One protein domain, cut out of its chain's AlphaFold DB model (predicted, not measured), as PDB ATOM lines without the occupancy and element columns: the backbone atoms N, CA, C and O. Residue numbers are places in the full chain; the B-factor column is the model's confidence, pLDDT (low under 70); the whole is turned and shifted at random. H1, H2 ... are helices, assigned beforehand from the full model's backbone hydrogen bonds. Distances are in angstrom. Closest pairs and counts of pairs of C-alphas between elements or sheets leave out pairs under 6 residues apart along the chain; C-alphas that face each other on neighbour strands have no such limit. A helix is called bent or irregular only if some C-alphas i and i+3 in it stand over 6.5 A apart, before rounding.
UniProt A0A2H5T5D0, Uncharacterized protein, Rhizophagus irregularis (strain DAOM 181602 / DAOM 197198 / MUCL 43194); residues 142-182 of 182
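Overview. This is residues 142 to 182 of the 182 residues of an uncharacterized protein of Rhizophagus irregularis (strain DAOM 181602 / DAOM 197198 / MUCL 43194) (UniProt A0A2H5T5D0). Going along the printed part from its first residue, you meet a looping lead-in with no named element, residues 142 to 152, and then two helices of equal residue count, H1 and H2, that form an open V with a tight link at its corner. The helices do not close on each other, and residues 160 to 182 stick out with no fold packed round them. The printed part has 41 residues with two named helices, H1 then H2, and no named strand; its class is all helix. It is only just extended, close to loose, with a radius of gyration of the C-alphas of 13.8 A, and its C-alphas span 42 by 18 by 11 A.

Arrangement. Look first at H1, residues 153 to 164, and then at H2, residues 169 to 180: the two are apart, with no C-alpha of the one within 8 A of the other. Between them you find four residues, 165 to 168, a tight link. Residues 160 to 182 stand free, of which 160 to 164 belong to H1 and 169 to 180 to H2. In H1 and H2 every O i to N i+4 pair is within hydrogen-bond range.

Along the chain. Find C-alpha 153 at (127.301, 122.507, 102.258); from there H1 runs 16.3 A to C-alpha 164 at (118.336, 110.545, 108.644). H2 runs 17.0 A from C-alpha 169 to C-alpha 180 at (112.424, 130.477, 126.917).

Size, cuts and confidence. The two C-alphas farthest apart, those of Gly 144 and Ser 182, are 43.0 A apart. The printed part has no cut and ends at the chain's last residue, 182. In the B-factor column the mean pLDDT of the printed part is 73.4; look for values under 70 at residues 142 to 149, 166 to 169 and 182.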
ATOM      1  N   CYS A 142     127.749 118.281  96.006       54.12
ATOM      2  CA  CYS A 142     126.350 118.269  95.592       54.12
ATOM      3  C   CYS A 142     126.163 119.118  94.324       54.12
ATOM      4  O   CYS A 142     125.704 120.249  94.385       54.12
ATOM      5  N   ASN A 143     126.517 118.561  93.166       56.78
ATOM      6  CA  ASN A 143     126.229 119.099  91.833       56.78
ATOM      7  C   ASN A 143     125.000 118.412  91.206       56.78
ATOM      8  O   ASN A 143     124.764 118.527  90.005       56.78
ATOM      9  N   GLY A 144     124.254 117.637  92.000       60.59
ATOM     10  CA  GLY A 144     123.026 116.965  91.580       60.59
ATOM     11  C   GLY A 144     121.825 117.911  91.546       60.59
ATOM     12  O   GLY A 144     121.913 119.058  91.967       60.59
ATOM     13  N   GLN A 145     120.676 117.402  91.101       63.31
ATOM     14  CA  GLN A 145     119.404 118.127  90.936       63.31
ATOM     15  C   GLN A 145     118.913 118.882  92.192       63.31
ATOM     16  O   GLN A 145     118.032 119.729  92.090       63.31
ATOM     17  N   PHE A 146     119.507 118.608  93.358       60.47
ATOM     18  CA  PHE A 146     119.206 119.262  94.629       60.47
ATOM     19  C   PHE A 146     120.165 120.395  95.030       60.47
ATOM     20  O   PHE A 146     119.912 121.084  96.016       60.47
ATOM     21  N   ALA A 147     121.228 120.632  94.255       61.12
ATOM     22  CA  ALA A 147     122.139 121.763  94.427       61.12
ATOM     23  C   ALA A 147     121.438 123.139  94.514       61.12
ATOM     24  O   ALA A 147     121.919 123.979  95.269       61.12
ATOM     25  N   PRO A 148     120.309 123.399  93.814       64.94
ATOM     26  CA  PRO A 148     119.616 124.681  93.929       64.94
ATOM     27  C   PRO A 148     118.930 124.917  95.281       64.94
ATOM     28  O   PRO A 148     118.597 126.059  95.576       64.94
ATOM     29  N   TYR A 149     118.667 123.873  96.080       68.31
ATOM     30  CA  TYR A 149     117.890 124.009  97.321       68.31
ATOM     31  C   TYR A 149     118.740 124.390  98.535       68.31
ATOM     32  O   TYR A 149     118.190 124.804  99.553       68.31
ATOM     33  N   PHE A 150     120.067 124.266  98.443       70.56
ATOM     34  CA  PHE A 150     120.965 124.548  99.554       70.56
ATOM     35  C   PHE A 150     122.154 125.389  99.093       70.56
ATOM     36  O   PHE A 150     123.048 124.914  98.396       70.56
ATOM     37  N   ASP A 151     122.182 126.645  99.540       70.06
ATOM     38  CA  ASP A 151     123.212 127.627  99.178       70.06
ATOM     39  C   ASP A 151     124.610 127.284  99.719       70.06
ATOM     40  O   ASP A 151     125.613 127.858  99.287       70.06
ATOM     41  N   ASN A 152     124.700 126.386 100.705       70.75
ATOM     42  CA  ASN A 152     125.965 125.951 101.279       70.75
ATOM     43  C   ASN A 152     125.905 124.505 101.794       70.75
ATOM     44  O   ASN A 152     124.855 123.986 102.175       70.75
ATOM     45  N   TYR A 153     127.086 123.891 101.850       72.88
ATOM     46  CA  TYR A 153     127.301 122.507 102.258       72.88
ATOM     47  C   TYR A 153     126.783 122.187 103.666       72.88
ATOM     48  O   TYR A 153     126.175 121.142 103.885       72.88
ATOM     49  N   THR A 154     126.989 123.098 104.619       79.06
ATOM     50  CA  THR A 154     126.575 122.911 106.014       79.06
ATOM     51  C   THR A 154     125.061 122.757 106.134       79.06
ATOM     52  O   THR A 154     124.591 121.917 106.898       79.06
ATOM     53  N   THR A 155     124.286 123.519 105.359       76.25
ATOM     54  CA  THR A 155     122.822 123.414 105.350       76.25
ATOM     55  C   THR A 155     122.357 122.093 104.736       76.25
ATOM     56  O   THR A 155     121.476 121.454 105.307       76.25
ATOM     57  N   THR A 156     122.983 121.631 103.648       79.50
ATOM     58  CA  THR A 156     122.696 120.306 103.066       79.50
ATOM     59  C   THR A 156     122.991 119.185 104.061       79.50
ATOM     60  O   THR A 156     122.163 118.302 104.267       79.50
ATOM     61  N   ALA A 157     124.149 119.245 104.721       76.88
ATOM     62  CA  ALA A 157     124.568 118.284 105.733       76.88
ATOM     63  C   ALA A 157     123.591 118.216 106.917       76.88
ATOM     64  O   ALA A 157     123.179 117.127 107.312       76.88
ATOM     65  N   LEU A 158     123.180 119.374 107.444       79.62
ATOM     66  CA  LEU A 158     122.191 119.467 108.520       79.62
ATOM     67  C   LEU A 158     120.834 118.906 108.095       79.62
ATOM     68  O   LEU A 158     120.228 118.150 108.847       79.62
ATOM     69  N   PHE A 159     120.367 119.228 106.888       78.38
ATOM     70  CA  PHE A 159     119.106 118.702 106.365       78.38
ATOM     71  C   PHE A 159     119.141 117.177 106.206       78.38
ATOM     72  O   PHE A 159     118.239 116.485 106.677       78.38
ATOM     73  N   CYS A 160     120.210 116.639 105.609       77.25
ATOM     74  CA  CYS A 160     120.405 115.195 105.482       77.25
ATOM     75  C   CYS A 160     120.496 114.508 106.852       77.25
ATOM     76  O   CYS A 160     119.967 113.410 107.018       77.25
ATOM     77  N   TRP A 161     121.133 115.146 107.836       80.56
ATOM     78  CA  TRP A 161     121.204 114.632 109.202       80.56
ATOM     79  C   TRP A 161     119.823 114.620 109.876       80.56
ATOM     80  O   TRP A 161     119.412 113.585 110.393       80.56
ATOM     81  N   LEU A 162     119.057 115.712 109.785       78.50
ATOM     82  CA  LEU A 162     117.695 115.797 110.328       78.50
ATOM     83  C   LEU A 162     116.757 114.750 109.711       78.50
ATOM     84  O   LEU A 162     116.029 114.083 110.445       78.50
ATOM     85  N   GLN A 163     116.813 114.556 108.387       72.00
ATOM     86  CA  GLN A 163     116.044 113.508 107.704       72.00
ATOM     87  C   GLN A 163     116.482 112.099 108.119       72.00
ATOM     88  O   GLN A 163     115.639 111.234 108.344       72.00
ATOM     89  N   LYS A 164     117.794 111.855 108.248       75.75
ATOM     90  CA  LYS A 164     118.336 110.545 108.644       75.75
ATOM     91  C   LYS A 164     117.958 110.165 110.075       75.75
ATOM     92  O   LYS A 164     117.703 108.994 110.342       75.75
ATOM     93  N   HIS A 165     117.942 111.136 110.980       76.62
ATOM     94  CA  HIS A 165     117.648 110.917 112.396       76.62
ATOM     95  C   HIS A 165     116.174 111.156 112.748       76.62
ATOM     96  O   HIS A 165     115.807 111.026 113.912       76.62
ATOM     97  N   ASN A 166     115.336 111.446 111.744       68.50
ATOM     98  CA  ASN A 166     113.895 111.660 111.862       68.50
ATOM     99  C   ASN A 166     113.542 112.544 113.069       68.50
ATOM    100  O   ASN A 166     112.640 112.240 113.851       68.50
ATOM    101  N   VAL A 167     114.326 113.613 113.255       67.25
ATOM    102  CA  VAL A 167     114.156 114.525 114.385       67.25
ATOM    103  C   VAL A 167     112.789 115.172 114.225       67.25
ATOM    104  O   VAL A 167     112.566 115.962 113.308       67.25
ATOM    105  N   SER A 168     111.861 114.777 115.096       68.12
ATOM    106  CA  SER A 168     110.495 115.281 115.076       68.12
ATOM    107  C   SER A 168     110.506 116.793 115.270       68.12
ATOM    108  O   SER A 168     111.288 117.323 116.062       68.12
ATOM    109  N   THR A 169     109.600 117.495 114.596       68.44
ATOM    110  CA  THR A 169     109.347 118.922 114.841       68.44
ATOM    111  C   THR A 169     109.046 119.200 116.315       68.44
ATOM    112  O   THR A 169     109.399 120.264 116.814       68.44
ATOM    113  N   LYS A 170     108.509 118.212 117.043       72.38
ATOM    114  CA  LYS A 170     108.287 118.278 118.491       72.38
ATOM    115  C   LYS A 170     109.579 118.483 119.290       72.38
ATOM    116  O   LYS A 170     109.584 119.238 120.250       72.38
ATOM    117  N   ALA A 171     110.698 117.906 118.843       73.62
ATOM    118  CA  ALA A 171     111.993 118.107 119.495       73.62
ATOM    119  C   ALA A 171     112.497 119.558 119.366       73.62
ATOM    120  O   ALA A 171     113.231 120.037 120.228       73.62
ATOM    121  N   TYR A 172     112.093 120.282 118.312       76.00
ATOM    122  CA  TYR A 172     112.363 121.717 118.201       76.00
ATOM    123  C   TYR A 172     111.506 122.537 119.170       76.00
ATOM    124  O   TYR A 172     112.029 123.477 119.764       76.00
ATOM    125  N   GLU A 173     110.229 122.193 119.344       80.50
ATOM    126  CA  GLU A 173     109.354 122.868 120.314       80.50
ATOM    127  C   GLU A 173     109.863 122.672 121.748       80.50
ATOM    128  O   GLU A 173     110.040 123.658 122.466       80.50
ATOM    129  N   ASP A 174     110.247 121.444 122.106       80.19
ATOM    130  CA  ASP A 174     110.818 121.126 123.421       80.19
ATOM    131  C   ASP A 174     112.104 121.936 123.704       80.19
ATOM    132  O   ASP A 174     112.299 122.459 124.803       80.19
ATOM    133  N   LEU A 175     112.981 122.114 122.706       82.75
ATOM    134  CA  LEU A 175     114.186 122.946 122.839       82.75
ATOM    135  C   LEU A 175     113.861 124.432 123.038       82.75
ATOM    136  O   LEU A 175     114.504 125.111 123.842       82.75
ATOM    137  N   VAL A 176     112.889 124.950 122.290       83.75
ATOM    138  CA  VAL A 176     112.452 126.349 122.375       83.75
ATOM    139  C   VAL A 176     111.844 126.631 123.749       83.75
ATOM    140  O   VAL A 176     112.165 127.659 124.358       83.75
ATOM    141  N   ASP A 177     111.058 125.698 124.282       85.50
ATOM    142  CA  ASP A 177     110.469 125.798 125.616       85.50
ATOM    143  C   ASP A 177     111.522 125.768 126.725       85.50
ATOM    144  O   ASP A 177     111.435 126.562 127.665       85.50
ATOM    145  N   ILE A 178     112.558 124.934 126.610       88.94
ATOM    146  CA  ILE A 178     113.674 124.922 127.572       88.94
ATOM    147  C   ILE A 178     114.433 126.260 127.554       88.94
ATOM    148  O   ILE A 178     114.801 126.776 128.609       88.94
ATOM    149  N   ILE A 179     114.651 126.854 126.376       88.62
ATOM    150  CA  ILE A 179     115.388 128.123 126.239       88.62
ATOM    151  C   ILE A 179     114.581 129.312 126.775       88.62
ATOM    152  O   ILE A 179     115.155 130.231 127.364       88.62
ATOM    153  N   HIS A 180     113.265 129.333 126.554       86.88
ATOM    154  CA  HIS A 180     112.424 130.477 126.917       86.88
ATOM    155  C   HIS A 180     111.830 130.412 128.325       86.88
ATOM    156  O   HIS A 180     111.447 131.461 128.848       86.88
ATOM    157  N   ASN A 181     111.793 129.232 128.946       75.25
ATOM    158  CA  ASN A 181     111.315 129.053 130.318       75.25
ATOM    159  C   ASN A 181     112.449 128.933 131.363       75.25
ATOM    160  O   ASN A 181     112.175 128.551 132.502       75.25
ATOM    161  N   SER A 182     113.697 129.268 130.999       56.97
ATOM    162  CA  SER A 182     114.860 129.292 131.906       56.97
ATOM    163  C   SER A 182     115.083 130.622 132.629       56.97
ATOM    164  O   SER A 182     114.701 131.698 132.114       56.97
TER     165      SER A 182